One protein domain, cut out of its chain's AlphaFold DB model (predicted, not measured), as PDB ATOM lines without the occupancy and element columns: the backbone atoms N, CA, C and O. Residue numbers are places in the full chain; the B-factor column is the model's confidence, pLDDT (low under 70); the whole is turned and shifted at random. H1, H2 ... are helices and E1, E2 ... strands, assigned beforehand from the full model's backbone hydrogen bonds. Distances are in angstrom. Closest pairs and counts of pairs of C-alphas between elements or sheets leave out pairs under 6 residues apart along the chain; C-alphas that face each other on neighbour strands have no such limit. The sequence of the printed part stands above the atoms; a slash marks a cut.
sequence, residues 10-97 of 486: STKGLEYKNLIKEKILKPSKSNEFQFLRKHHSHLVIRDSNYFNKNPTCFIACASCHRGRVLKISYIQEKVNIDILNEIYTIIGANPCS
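Overview. This is residues 10 to 97 of the 486 residues of an uncharacterized protein of Wickerhamomyces ciferrii (strain ATCC 14091 / BCRC 22168 / CBS 111 / JCM 3599 / NBRC 0793 / NRRL Y-1031 F-60-10) (UniProt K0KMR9). A small three-stranded sheet, E1, E2 and E3, is covered on one face by two helices, H1 and H3, making two layers; the last turns of H1 meet the beginning of H3 at about a right angle. Short H2, directly following E3, packs on H1 and grazes the sheet. The printed part has 88 residues, with named elements in the order H1 E1 E2 E3 H2 H3; the antiparallel sheet runs E1 E2 E3, and the class is mixed, helices and strands. It is compact, with a radius of gyration of the C-alphas of 12.3 A, and spans 37 by 23 by 16 A.

Arrangement. H1, residues 10 to 25, is on the sheet of E1, residues 43 to 47, E2, residues 56 to 61, and E3, residues 67 to 71, at a height of 8.8 A. The strands form a meander, each the antiparallel neighbour of the one before; N 44 and O 60, and N 57 and O 70, are each 2.9 A apart, within hydrogen-bond range. H2, residues 72 to 77, touches H1 at a steep tilt of 54 degrees, the closest C-alphas being Tyr 16 and Ile 72, 7.1 A. H3, residues 80 to 92, lies over E2 and E3, its C-alpha 87 coming within 5.9 A of C-alpha 68. H3 touches H1 about perpendicular, at 77 degrees, with C-alphas 23 and 80 closest at 5.5 A. In H1, H2 and H3 every O i to N i+4 pair is within hydrogen-bond range.

Along the chain. H1 begins at C-alpha 10 (-24.864, -56.794, 31.977) and measures 20.6 A; E1 measures 12.6 A, E2 16.9 A, E3 13.3 A and H2 8.6 A. H3, 17.2 A, ends at C-alpha 92 (-55.063, -45.052, 22.243).

Size, cuts and confidence. C-alphas 11 and 97 are farthest apart, 38.5 A. The printed part has no cut; the link from H1 to E1 is long. Confidence is under 70 at residues 10 to 11, 39 to 40, 47 to 54 and 92 to 97.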
ATOM      1  N   SER A  10     -24.451 -57.993  31.239       58.66
ATOM      2  CA  SER A  10     -24.864 -56.794  31.977       58.66
ATOM      3  C   SER A  10     -24.714 -55.512  31.154       58.66
ATOM      4  O   SER A  10     -25.576 -54.633  31.244       58.66
ATOM      5  N   THR A  11     -23.684 -55.418  30.304       67.06
ATOM      6  CA  THR A  11     -23.460 -54.266  29.417       67.06
ATOM      7  C   THR A  11     -24.537 -54.173  28.345       67.06
ATOM      8  O   THR A  11     -25.176 -53.129  28.236       67.06
ATOM      9  N   LYS A  12     -24.854 -55.270  27.641       71.25
ATOM     10  CA  LYS A  12     -25.928 -55.272  26.625       71.25
ATOM     11  C   LYS A  12     -27.295 -54.907  27.216       71.25
ATOM     12  O   LYS A  12     -28.024 -54.088  26.661       71.25
ATOM     13  N   GLY A  13     -27.618 -55.434  28.401       73.44
ATOM     14  CA  GLY A  13     -28.838 -55.061  29.128       73.44
ATOM     15  C   GLY A  13     -28.894 -53.583  29.550       73.44
ATOM     16  O   GLY A  13     -29.986 -53.030  29.696       73.44
ATOM     17  N   LEU A  14     -27.745 -52.921  29.723       79.69
ATOM     18  CA  LEU A  14     -27.644 -51.481  29.989       79.69
ATOM     19  C   LEU A  14     -27.738 -50.650  28.696       79.69
ATOM     20  O   LEU A  14     -28.459 -49.653  28.665       79.69
ATOM     21  N   GLU A  15     -27.080 -51.085  27.621       83.38
ATOM     22  CA  GLU A  15     -27.161 -50.489  26.279       83.38
ATOM     23  C   GLU A  15     -28.610 -50.436  25.779       83.38
ATOM     24  O   GLU A  15     -29.083 -49.379  25.359       83.38
ATOM     25  N   TYR A  16     -29.362 -51.533  25.910       87.44
ATOM     26  CA  TYR A  16     -30.772 -51.586  25.510       87.44
ATOM     27  C   TYR A  16     -31.665 -50.678  26.373       87.44
ATOM     28  O   TYR A  16     -32.535 -49.986  25.840       87.44
ATOM     29  N   LYS A  17     -31.412 -50.588  27.690       83.25
ATOM     30  CA  LYS A  17     -32.091 -49.617  28.576       83.25
ATOM     31  C   LYS A  17     -31.822 -48.174  28.148       83.25
ATOM     32  O   LYS A  17     -32.751 -47.364  28.148       83.25
ATOM     33  N   ASN A  18     -30.590 -47.859  27.751       87.69
ATOM     34  CA  ASN A  18     -30.221 -46.539  27.242       87.69
ATOM     35  C   ASN A  18     -30.885 -46.253  25.885       87.69
ATOM     36  O   ASN A  18     -31.523 -45.215  25.743       87.69
ATOM     37  N   LEU A  19     -30.854 -47.188  24.930       90.94
ATOM     38  CA  LEU A  19     -31.521 -47.043  23.630       90.94
ATOM     39  C   LEU A  19     -33.017 -46.710  23.778       90.94
ATOM     40  O   LEU A  19     -33.505 -45.763  23.162       90.94
ATOM     41  N   ILE A  20     -33.740 -47.443  24.630       89.69
ATOM     42  CA  ILE A  20     -35.166 -47.189  24.905       89.69
ATOM     43  C   ILE A  20     -35.372 -45.825  25.575       89.69
ATOM     44  O   ILE A  20     -36.330 -45.108  25.270       89.69
ATOM     45  N   LYS A  21     -34.478 -45.443  26.494       90.00
ATOM     46  CA  LYS A  21     -34.524 -44.143  27.169       90.00
ATOM     47  C   LYS A  21     -34.398 -42.989  26.173       90.00
ATOM     48  O   LYS A  21     -35.174 -42.040  26.274       90.00
ATOM     49  N   GLU A  22     -33.489 -43.103  25.210       91.56
ATOM     50  CA  GLU A  22     -33.217 -42.073  24.203       91.56
ATOM     51  C   GLU A  22     -34.253 -42.042  23.069       91.56
ATOM     52  O   GLU A  22     -34.783 -40.972  22.781       91.56
ATOM     53  N   LYS A  23     -34.612 -43.184  22.463       92.25
ATOM     54  CA  LYS A  23     -35.572 -43.222  21.339       92.25
ATOM     55  C   LYS A  23     -37.050 -43.170  21.736       92.25
ATOM     56  O   LYS A  23     -37.886 -42.859  20.893       92.25
ATOM     57  N   ILE A  24     -37.405 -43.489  22.987       91.94
ATOM     58  CA  ILE A  24     -38.816 -43.680  23.382       91.94
ATOM     59  C   ILE A  24     -39.177 -42.904  24.651       91.94
ATOM     60  O   ILE A  24     -40.110 -42.099  24.635       91.94
ATOM     61  N   LEU A  25     -38.464 -43.103  25.767       90.12
ATOM     62  CA  LEU A  25     -38.885 -42.505  27.046       90.12
ATOM     63  C   LEU A  25     -38.714 -40.980  27.064       90.12
ATOM     64  O   LEU A  25     -39.620 -40.291  27.538       90.12
ATOM     65  N   LYS A  26     -37.596 -40.455  26.537       90.75
ATOM     66  CA  LYS A  26     -37.378 -39.012  26.343       90.75
ATOM     67  C   LYS A  26     -38.382 -38.430  25.322       90.75
ATOM     68  O   LYS A  26     -39.153 -37.563  25.735       90.75
ATOM     69  N   PRO A  27     -38.495 -38.930  24.072       89.25
ATOM     70  CA  PRO A  27     -39.515 -38.489  23.114       89.25
ATOM     71  C   PRO A  27     -40.958 -38.498  23.641       89.25
ATOM     72  O   PRO A  27     -41.655 -37.504  23.469       89.25
ATOM     73  N   SER A  28     -41.397 -39.515  24.400       87.06
ATOM     74  CA  SER A  28     -42.756 -39.558  25.002       87.06
ATOM     75  C   SER A  28     -43.058 -38.453  26.040       87.06
ATOM     76  O   SER A  28     -44.192 -38.314  26.527       87.06
ATOM     77  N   LYS A  29     -42.029 -37.682  26.416       86.44
ATOM     78  CA  LYS A  29     -42.087 -36.517  27.307       86.44
ATOM     79  C   LYS A  29     -41.843 -35.189  26.579       86.44
ATOM     80  O   LYS A  29     -42.047 -34.158  27.207       86.44
ATOM     81  N   SER A  30     -41.438 -35.204  25.306       85.00
ATOM     82  CA  SER A  30     -41.294 -33.994  24.487       85.00
ATOM     83  C   SER A  30     -42.662 -33.405  24.136       85.00
ATOM     84  O   SER A  30     -43.609 -34.148  23.863       85.00
ATOM     85  N   ASN A  31     -42.746 -32.074  24.083       81.75
ATOM     86  CA  ASN A  31     -43.930 -31.361  23.599       81.75
ATOM     87  C   ASN A  31     -44.208 -31.684  22.119       81.75
ATOM     88  O   ASN A  31     -45.365 -31.770  21.716       81.75
ATOM     89  N   GLU A  32     -43.153 -31.941  21.338       82.75
ATOM     90  CA  GLU A  32     -43.210 -32.345  19.927       82.75
ATOM     91  C   GLU A  32     -44.133 -33.554  19.707       82.75
ATOM     92  O   GLU A  32     -44.990 -33.522  18.836       82.75
ATOM     93  N   PHE A  33     -44.039 -34.586  20.553       80.81
ATOM     94  CA  PHE A  33     -44.844 -35.811  20.440       80.81
ATOM     95  C   PHE A  33     -46.092 -35.809  21.339       80.81
ATOM     96  O   PHE A  33     -46.746 -36.843  21.517       80.81
ATOM     97  N   GLN A  34     -46.466 -34.656  21.906       78.62
ATOM     98  CA  GLN A  34     -47.630 -34.541  22.790       78.62
ATOM     99  C   GLN A  34     -48.949 -34.864  22.068       78.62
ATOM    100  O   GLN A  34     -49.855 -35.418  22.694       78.62
ATOM    101  N   PHE A  35     -49.051 -34.583  20.763       78.69
ATOM    102  CA  PHE A  35     -50.254 -34.865  19.972       78.69
ATOM    103  C   PHE A  35     -50.545 -36.373  19.850       78.69
ATOM    104  O   PHE A  35     -51.690 -36.794  20.025       78.69
ATOM    105  N   LEU A  36     -49.511 -37.205  19.671       76.62
ATOM    106  CA  LEU A  36     -49.640 -38.670  19.591       76.62
ATOM    107  C   LEU A  36     -50.148 -39.294  20.894       76.62
ATOM    108  O   LEU A  36     -50.916 -40.255  20.893       76.62
ATOM    109  N   ARG A  37     -49.741 -38.718  22.024       73.19
ATOM    110  CA  ARG A  37     -50.004 -39.231  23.373       73.19
ATOM    111  C   ARG A  37     -51.471 -39.101  23.823       73.19
ATOM    112  O   ARG A  37     -51.842 -39.684  24.849       73.19
ATOM    113  N   LYS A  38     -52.320 -38.381  23.074       72.12
ATOM    114  CA  LYS A  38     -53.753 -38.152  23.361       72.12
ATOM    115  C   LYS A  38     -53.976 -37.743  24.833       72.12
ATOM    116  O   LYS A  38     -53.517 -36.692  25.267       72.12
ATOM    117  N   HIS A  39     -54.652 -38.572  25.635       63.91
ATOM    118  CA  HIS A  39     -54.926 -38.309  27.060       63.91
ATOM    119  C   HIS A  39     -54.031 -39.093  28.039       63.91
ATOM    120  O   HIS A  39     -54.233 -39.022  29.254       63.91
ATOM    121  N   HIS A  40     -53.072 -39.867  27.531       65.62
ATOM    122  CA  HIS A  40     -52.281 -40.811  28.318       65.62
ATOM    123  C   HIS A  40     -51.079 -40.120  28.994       65.62
ATOM    124  O   HIS A  40     -50.744 -38.961  28.727       65.62
ATOM    125  N   SER A  41     -50.417 -40.813  29.922       70.75
ATOM    126  CA  SER A  41     -49.177 -40.317  30.530       70.75
ATOM    127  C   SER A  41     -47.967 -40.563  29.625       70.75
ATOM    128  O   SER A  41     -48.069 -41.168  28.556       70.75
ATOM    129  N   HIS A  42     -46.795 -40.133  30.096       76.06
ATOM    130  CA  HIS A  42     -45.528 -40.594  29.541       76.06
ATOM    131  C   HIS A  42     -45.370 -42.118  29.698       76.06
ATOM    132  O   HIS A  42     -46.070 -42.755  30.503       76.06
ATOM    133  N   LEU A  43     -44.447 -42.678  28.918       86.81
ATOM    134  CA  LEU A  43     -44.142 -44.105  28.892       86.81
ATOM    135  C   LEU A  43     -43.089 -44.488  29.944       86.81
ATOM    136  O   LEU A  43     -42.256 -43.667  30.337       86.81
ATOM    137  N   VAL A  44     -43.117 -45.747  30.378       85.19
ATOM    138  CA  VAL A  44     -42.137 -46.380  31.274       85.19
ATOM    139  C   VAL A  44     -41.830 -47.804  30.807       85.19
ATOM    140  O   VAL A  44     -42.713 -48.492  30.296       85.19
ATOM    141  N   ILE A  45     -40.594 -48.265  31.013       84.25
ATOM    142  CA  ILE A  45     -40.252 -49.694  30.911       84.25
ATOM    143  C   ILE A  45     -40.870 -50.406  32.120       84.25
ATOM    144  O   ILE A  45     -40.763 -49.906  33.243       84.25
ATOM    145  N   ARG A  46     -41.523 -51.549  31.899       74.62
ATOM    146  CA  ARG A  46     -42.149 -52.354  32.966       74.62
ATOM    147  C   ARG A  46     -41.425 -53.660  33.268       74.62
ATOM    148  O   ARG A  46     -41.427 -54.059  34.424       74.62
ATOM    149  N   ASP A  47     -40.770 -54.265  32.281       66.19
ATOM    150  CA  ASP A  47     -39.883 -55.413  32.485       66.19
ATOM    151  C   ASP A  47     -38.605 -55.261  31.633       66.19
ATOM    152  O   ASP A  47     -38.640 -54.713  30.529       66.19
ATOM    153  N   SER A  48     -37.477 -55.722  32.181       60.38
ATOM    154  CA  SER A  48     -36.148 -55.754  31.561       60.38
ATOM    155  C   SER A  48     -35.503 -57.146  31.488       60.38
ATOM    156  O   SER A  48     -34.398 -57.272  30.969       60.38
ATOM    157  N   ASN A  49     -36.170 -58.195  31.973       61.12
ATOM    158  CA  ASN A  49     -35.686 -59.580  31.927       61.12
ATOM    159  C   ASN A  49     -35.571 -60.105  30.482       61.12
ATOM    160  O   ASN A  49     -34.740 -60.956  30.170       61.12
ATOM    161  N   TYR A  50     -36.372 -59.537  29.582       61.16
ATOM    162  CA  TYR A  50     -36.440 -59.874  28.162       61.16
ATOM    163  C   TYR A  50     -35.245 -59.389  27.317       61.16
ATOM    164  O   TYR A  50     -35.179 -59.682  26.124       61.16
ATOM    165  N   PHE A  51     -34.266 -58.690  27.902       63.22
ATOM    166  CA  PHE A  51     -33.114 -58.174  27.153       63.22
ATOM    167  C   PHE A  51     -32.104 -59.236  26.694       63.22
ATOM    168  O   PHE A  51     -31.374 -58.975  25.742       63.22
ATOM    169  N   ASN A  52     -32.065 -60.420  27.316       58.47
ATOM    170  CA  ASN A  52     -30.893 -61.299  27.195       58.47
ATOM    171  C   ASN A  52     -31.068 -62.520  26.268       58.47
ATOM    172  O   ASN A  52     -30.066 -63.036  25.788       58.47
ATOM    173  N   LYS A  53     -32.298 -63.002  26.012       57.72
ATOM    174  CA  LYS A  53     -32.541 -64.181  25.141       57.72
ATOM    175  C   LYS A  53     -33.176 -63.847  23.791       57.72
ATOM    176  O   LYS A  53     -32.763 -64.391  22.779       57.72
ATOM    177  N   ASN A  54     -34.167 -62.961  23.780       66.62
ATOM    178  CA  ASN A  54     -34.812 -62.435  22.576       66.62
ATOM    179  C   ASN A  54     -35.021 -60.938  22.828       66.62
ATOM    180  O   ASN A  54     -36.046 -60.585  23.414       66.62
ATOM    181  N   PRO A  55     -34.039 -60.073  22.496       77.12
ATOM    182  CA  PRO A  55     -33.924 -58.735  23.067       77.12
ATOM    183  C   PRO A  55     -35.166 -57.899  22.754       77.12
ATOM    184  O   PRO A  55     -35.371 -57.417  21.638       77.12
ATOM    185  N   THR A  56     -36.018 -57.764  23.762       82.31
ATOM    186  CA  THR A  56     -37.330 -57.111  23.708       82.31
ATOM    187  C   THR A  56     -37.567 -56.324  24.995       82.31
ATOM    188  O   THR A  56     -36.870 -56.505  25.995       82.31
ATOM    189  N   CYS A  57     -38.541 -55.418  24.982       82.19
ATOM    190  CA  CYS A  57     -38.939 -54.643  26.156       82.19
ATOM    191  C   CYS A  57     -40.447 -54.425  26.197       82.19
ATOM    192  O   CYS A  57     -41.060 -54.148  25.168       82.19
ATOM    193  N   PHE A  58     -41.034 -54.485  27.394       85.19
ATOM    194  CA  PHE A  58     -42.415 -54.061  27.608       85.19
ATOM    195  C   PHE A  58     -42.447 -52.586  28.024       85.19
ATOM    196  O   PHE A  58     -41.977 -52.222  29.110       85.19
ATOM    197  N   ILE A  59     -42.989 -51.733  27.149       85.00
ATOM    198  CA  ILE A  59     -43.096 -50.283  27.343       85.00
ATOM    199  C   ILE A  59     -44.568 -49.910  27.492       85.00
ATOM    200  O   ILE A  59     -45.376 -50.186  26.608       85.00
ATOM    201  N   ALA A  60     -44.920 -49.257  28.599       84.69
ATOM    202  CA  ALA A  60     -46.305 -49.001  28.981       84.69
ATOM    203  C   ALA A  60     -46.573 -47.552  29.401       84.69
ATOM    204  O   ALA A  60     -45.708 -46.858  29.934       84.69
ATOM    205  N   CYS A  61     -47.822 -47.116  29.239       82.44
ATOM    206  CA  CYS A  61     -48.348 -45.891  29.835       82.44
ATOM    207  C   CYS A  61     -48.294 -45.985  31.369       82.44
ATOM    208  O   CYS A  61     -48.944 -46.844  31.968       82.44
ATOM    209  N   ALA A  62     -47.572 -45.071  32.024       78.75
ATOM    210  CA  ALA A  62     -47.453 -45.050  33.484       78.75
ATOM    211  C   ALA A  62     -48.807 -45.001  34.233       78.75
ATOM    212  O   ALA A  62     -48.918 -45.603  35.297       78.75
ATOM    213  N   SER A  63     -49.844 -44.340  33.695       73.94
ATOM    214  CA  SER A  63     -51.137 -44.160  34.389       73.94
ATOM    215  C   SER A  63     -52.139 -45.312  34.252       73.94
ATOM    216  O   SER A  63     -52.870 -45.577  35.212       73.94
ATOM    217  N   CYS A  64     -52.231 -45.969  33.088       71.56
ATOM    218  CA  CYS A  64     -53.175 -47.079  32.867       71.56
ATOM    219  C   CYS A  64     -52.535 -48.398  32.406       71.56
ATOM    220  O   CYS A  64     -53.262 -49.310  32.033       71.56
ATOM    221  N   HIS A  65     -51.204 -48.522  32.497       76.31
ATOM    222  CA  HIS A  65     -50.414 -49.766  32.440       76.31
ATOM    223  C   HIS A  65     -50.483 -50.579  31.129       76.31
ATOM    224  O   HIS A  65     -49.624 -51.428  30.910       76.31
ATOM    225  N   ARG A  66     -51.412 -50.261  30.219       75.69
ATOM    226  CA  ARG A  66     -51.410 -50.691  28.814       75.69
ATOM    227  C   ARG A  66     -50.114 -50.262  28.130       75.69
ATOM    228  O   ARG A  66     -49.617 -49.157  28.369       75.69
ATOM    229  N   GLY A  67     -49.596 -51.129  27.272       78.88
ATOM    230  CA  GLY A  67     -48.289 -50.988  26.649       78.88
ATOM    231  C   GLY A  67     -48.098 -51.941  25.479       78.88
ATOM    232  O   GLY A  67     -49.028 -52.641  25.086       78.88
ATOM    233  N   ARG A  68     -46.875 -51.980  24.958       82.62
ATOM    234  CA  ARG A  68     -46.463 -52.827  23.839       82.62
ATOM    235  C   ARG A  68     -45.141 -53.516  24.165       82.62
ATOM    236  O   ARG A  68     -44.259 -52.899  24.762       82.62
ATOM    237  N   VAL A  69     -45.012 -54.787  23.783       86.00
ATOM    238  CA  VAL A  69     -43.713 -55.469  23.733       86.00
ATOM    239  C   VAL A  69     -43.077 -55.161  22.381       86.00
ATOM    240  O   VAL A  69     -43.671 -55.460  21.349       86.00
ATOM    241  N   LEU A  70     -41.893 -54.552  22.385       83.56
ATOM    242  CA  LEU A  70     -41.145 -54.207  21.173       83.56
ATOM    243  C   LEU A  70     -39.808 -54.944  21.126       83.56
ATOM    244  O   LEU A  70     -39.110 -55.031  22.141       83.56
ATOM    245  N   LYS A  71     -39.431 -55.431  19.937       89.88
ATOM    246  CA  LYS A  71     -38.084 -55.953  19.649       89.88
ATOM    247  C   LYS A  71     -37.073 -54.808  19.645       89.88
ATOM    248  O   LYS A  71     -37.347 -53.738  19.111       89.88
ATOM    249  N   ILE A  72     -35.891 -55.043  20.207       88.75
ATOM    250  CA  ILE A  72     -34.803 -54.059  20.211       88.75
ATOM    251  C   ILE A  72     -34.345 -53.736  18.789       88.75
ATOM    252  O   ILE A  72     -34.115 -52.564  18.515       88.75
ATOM    253  N   SER A  73     -34.314 -54.713  17.874       88.50
ATOM    254  CA  SER A  73     -33.967 -54.476  16.466       88.50
ATOM    255  C   SER A  73     -34.909 -53.451  15.816       88.50
ATOM    256  O   SER A  73     -34.454 -52.426  15.326       88.50
ATOM    257  N   TYR A  74     -36.227 -53.614  15.985       90.50
ATOM    258  CA  TYR A  74     -37.232 -52.640  15.544       90.50
ATOM    259  C   TYR A  74     -36.983 -51.238  16.132       90.50
ATOM    260  O   TYR A  74     -37.089 -50.237  15.429       90.50
ATOM    261  N   ILE A  75     -36.590 -51.145  17.408       90.12
ATOM    262  CA  ILE A  75     -36.234 -49.866  18.043       90.12
ATOM    263  C   ILE A  75     -34.927 -49.300  17.460       90.12
ATOM    264  O   ILE A  75     -34.811 -48.086  17.309       90.12
ATOM    265  N   GLN A  76     -33.945 -50.127  17.098       89.75
ATOM    266  CA  GLN A  76     -32.717 -49.688  16.418       89.75
ATOM    267  C   GLN A  76     -33.020 -49.169  15.002       89.75
ATOM    268  O   GLN A  76     -32.581 -48.071  14.660       89.75
ATOM    269  N   GLU A  77     -33.828 -49.900  14.237       91.12
ATOM    270  CA  GLU A  77     -34.176 -49.645  12.833       91.12
ATOM    271  C   GLU A  77     -35.116 -48.444  12.631       91.12
ATOM    272  O   GLU A  77     -34.951 -47.684  11.679       91.12
ATOM    273  N   LYS A  78     -36.120 -48.254  13.501       93.06
ATOM    274  CA  LYS A  78     -37.188 -47.260  13.290       93.06
ATOM    275  C   LYS A  78     -36.886 -45.876  13.859       93.06
ATOM    276  O   LYS A  78     -36.106 -45.707  14.800       93.06
ATOM    277  N   VAL A  79     -37.540 -44.867  13.288       93.25
ATOM    278  CA  VAL A  79     -37.525 -43.484  13.785       93.25
ATOM    279  C   VAL A  79     -38.472 -43.317  14.977       93.25
ATOM    280  O   VAL A  79     -39.460 -44.037  15.113       93.25
ATOM    281  N   ASN A  80     -38.182 -42.348  15.851       91.69
ATOM    282  CA  ASN A  80     -38.907 -42.154  17.115       91.69
ATOM    283  C   ASN A  80     -40.426 -41.982  16.916       91.69
ATOM    284  O   ASN A  80     -41.207 -42.466  17.734       91.69
ATOM    285  N   ILE A  81     -40.842 -41.320  15.829       89.69
ATOM    286  CA  ILE A  81     -42.256 -41.064  15.532       89.69
ATOM    287  C   ILE A  81     -43.029 -42.353  15.215       89.69
ATOM    288  O   ILE A  81     -44.108 -42.546  15.768       89.69
ATOM    289  N   ASP A  82     -42.461 -43.277  14.432       90.31
ATOM    290  CA  ASP A  82     -43.065 -44.582  14.115       90.31
ATOM    291  C   ASP A  82     -43.251 -45.426  15.379       90.31
ATOM    292  O   ASP A  82     -44.319 -45.985  15.626       90.31
ATOM    293  N   ILE A  83     -42.212 -45.468  16.219       91.56
ATOM    294  CA  ILE A  83     -42.205 -46.251  17.458       91.56
ATOM    295  C   ILE A  83     -43.255 -45.709  18.439       91.56
ATOM    296  O   ILE A  83     -44.004 -46.476  19.048       91.56
ATOM    297  N   LEU A  84     -43.354 -44.382  18.582       89.31
ATOM    298  CA  LEU A  84     -44.399 -43.758  19.396       89.31
ATOM    299  C   LEU A  84     -45.796 -43.931  18.782       89.31
ATOM    300  O   LEU A  84     -46.748 -44.104  19.542       89.31
ATOM    301  N   ASN A  85     -45.925 -43.935  17.453       87.00
ATOM    302  CA  ASN A  85     -47.179 -44.208  16.750       87.00
ATOM    303  C   ASN A  85     -47.691 -45.629  17.014       87.00
ATOM    304  O   ASN A  85     -48.863 -45.770  17.359       87.00
ATOM    305  N   GLU A  86     -46.855 -46.672  16.925       85.69
ATOM    306  CA  GLU A  86     -47.287 -48.043  17.255       85.69
ATOM    307  C   GLU A  86     -47.771 -48.116  18.713       85.69
ATOM    308  O   GLU A  86     -48.900 -48.536  18.987       85.69
ATOM    309  N   ILE A  87     -46.949 -47.630  19.651       85.94
ATOM    310  CA  ILE A  87     -47.257 -47.667  21.086       85.94
ATOM    311  C   ILE A  87     -48.555 -46.903  21.397       85.94
ATOM    312  O   ILE A  87     -49.432 -47.434  22.085       85.94
ATOM    313  N   TYR A  88     -48.714 -45.671  20.903       83.19
ATOM    314  CA  TYR A  88     -49.887 -44.842  21.204       83.19
ATOM    315  C   TYR A  88     -51.125 -45.154  20.357       83.19
ATOM    316  O   TYR A  88     -52.227 -44.815  20.791       83.19
ATOM    317  N   THR A  89     -51.009 -45.864  19.233       78.75
ATOM    318  CA  THR A  89     -52.180 -46.415  18.526       78.75
ATOM    319  C   THR A  89     -52.806 -47.537  19.350       78.75
ATOM    320  O   THR A  89     -53.994 -47.475  19.665       78.75
ATOM    321  N   ILE A  90     -51.992 -48.493  19.811       71.94
ATOM    322  CA  ILE A  90     -52.437 -49.626  20.641       71.94
ATOM    323  C   ILE A  90     -52.983 -49.139  21.992       71.94
ATOM    324  O   ILE A  90     -54.075 -49.519  22.412       71.94
ATOM    325  N   ILE A  91     -52.267 -48.232  22.665       71.81
ATOM    326  CA  ILE A  91     -52.726 -47.626  23.927       71.81
ATOM    327  C   ILE A  91     -53.969 -46.739  23.709       71.81
ATOM    328  O   ILE A  91     -54.856 -46.695  24.563       71.81
ATOM    329  N   GLY A  92     -54.034 -46.034  22.579       58.53
ATOM    330  CA  GLY A  92     -55.063 -45.052  22.243       58.53
ATOM    331  C   GLY A  92     -56.346 -45.623  21.638       58.53
ATOM    332  O   GLY A  92     -57.260 -44.837  21.387       58.53
ATOM    333  N   ALA A  93     -56.429 -46.939  21.425       57.44
ATOM    334  CA  ALA A  93     -57.666 -47.646  21.086       57.44
ATOM    335  C   ALA A  93     -58.657 -47.694  22.266       57.44
ATOM    336  O   ALA A  93     -59.859 -47.828  22.063       57.44
ATOM    337  N   ASN A  94     -58.174 -47.545  23.508       52.28
ATOM    338  CA  ASN A  94     -59.008 -47.454  24.707       52.28
ATOM    339  C   ASN A  94     -58.418 -46.429  25.707       52.28
ATOM    340  O   ASN A  94     -57.444 -46.752  26.404       52.28
ATOM    341  N   PRO A  95     -58.984 -45.207  25.829       54.50
ATOM    342  CA  PRO A  95     -58.394 -44.120  26.617       54.50
ATOM    343  C   PRO A  95     -58.247 -44.461  28.112       54.50
ATOM    344  O   PRO A  95     -59.055 -45.195  28.682       54.50
ATOM    345  N   CYS A  96     -57.231 -43.898  28.787       53.62
ATOM    346  CA  CYS A  96     -57.096 -44.053  30.242       53.62
ATOM    347  C   CYS A  96     -58.296 -43.398  30.964       53.62
ATOM    348  O   CYS A  96     -58.367 -42.174  31.068       53.62
ATOM    349  N   SER A  97     -59.190 -44.202  31.544       49.31
ATOM    350  CA  SER A  97     -60.406 -43.747  32.249       49.31
ATOM    351  C   SER A  97     -60.151 -42.780  33.420       49.31
ATOM    352  O   SER A  97     -60.995 -41.934  33.717       49.31
TER     353      SER A  97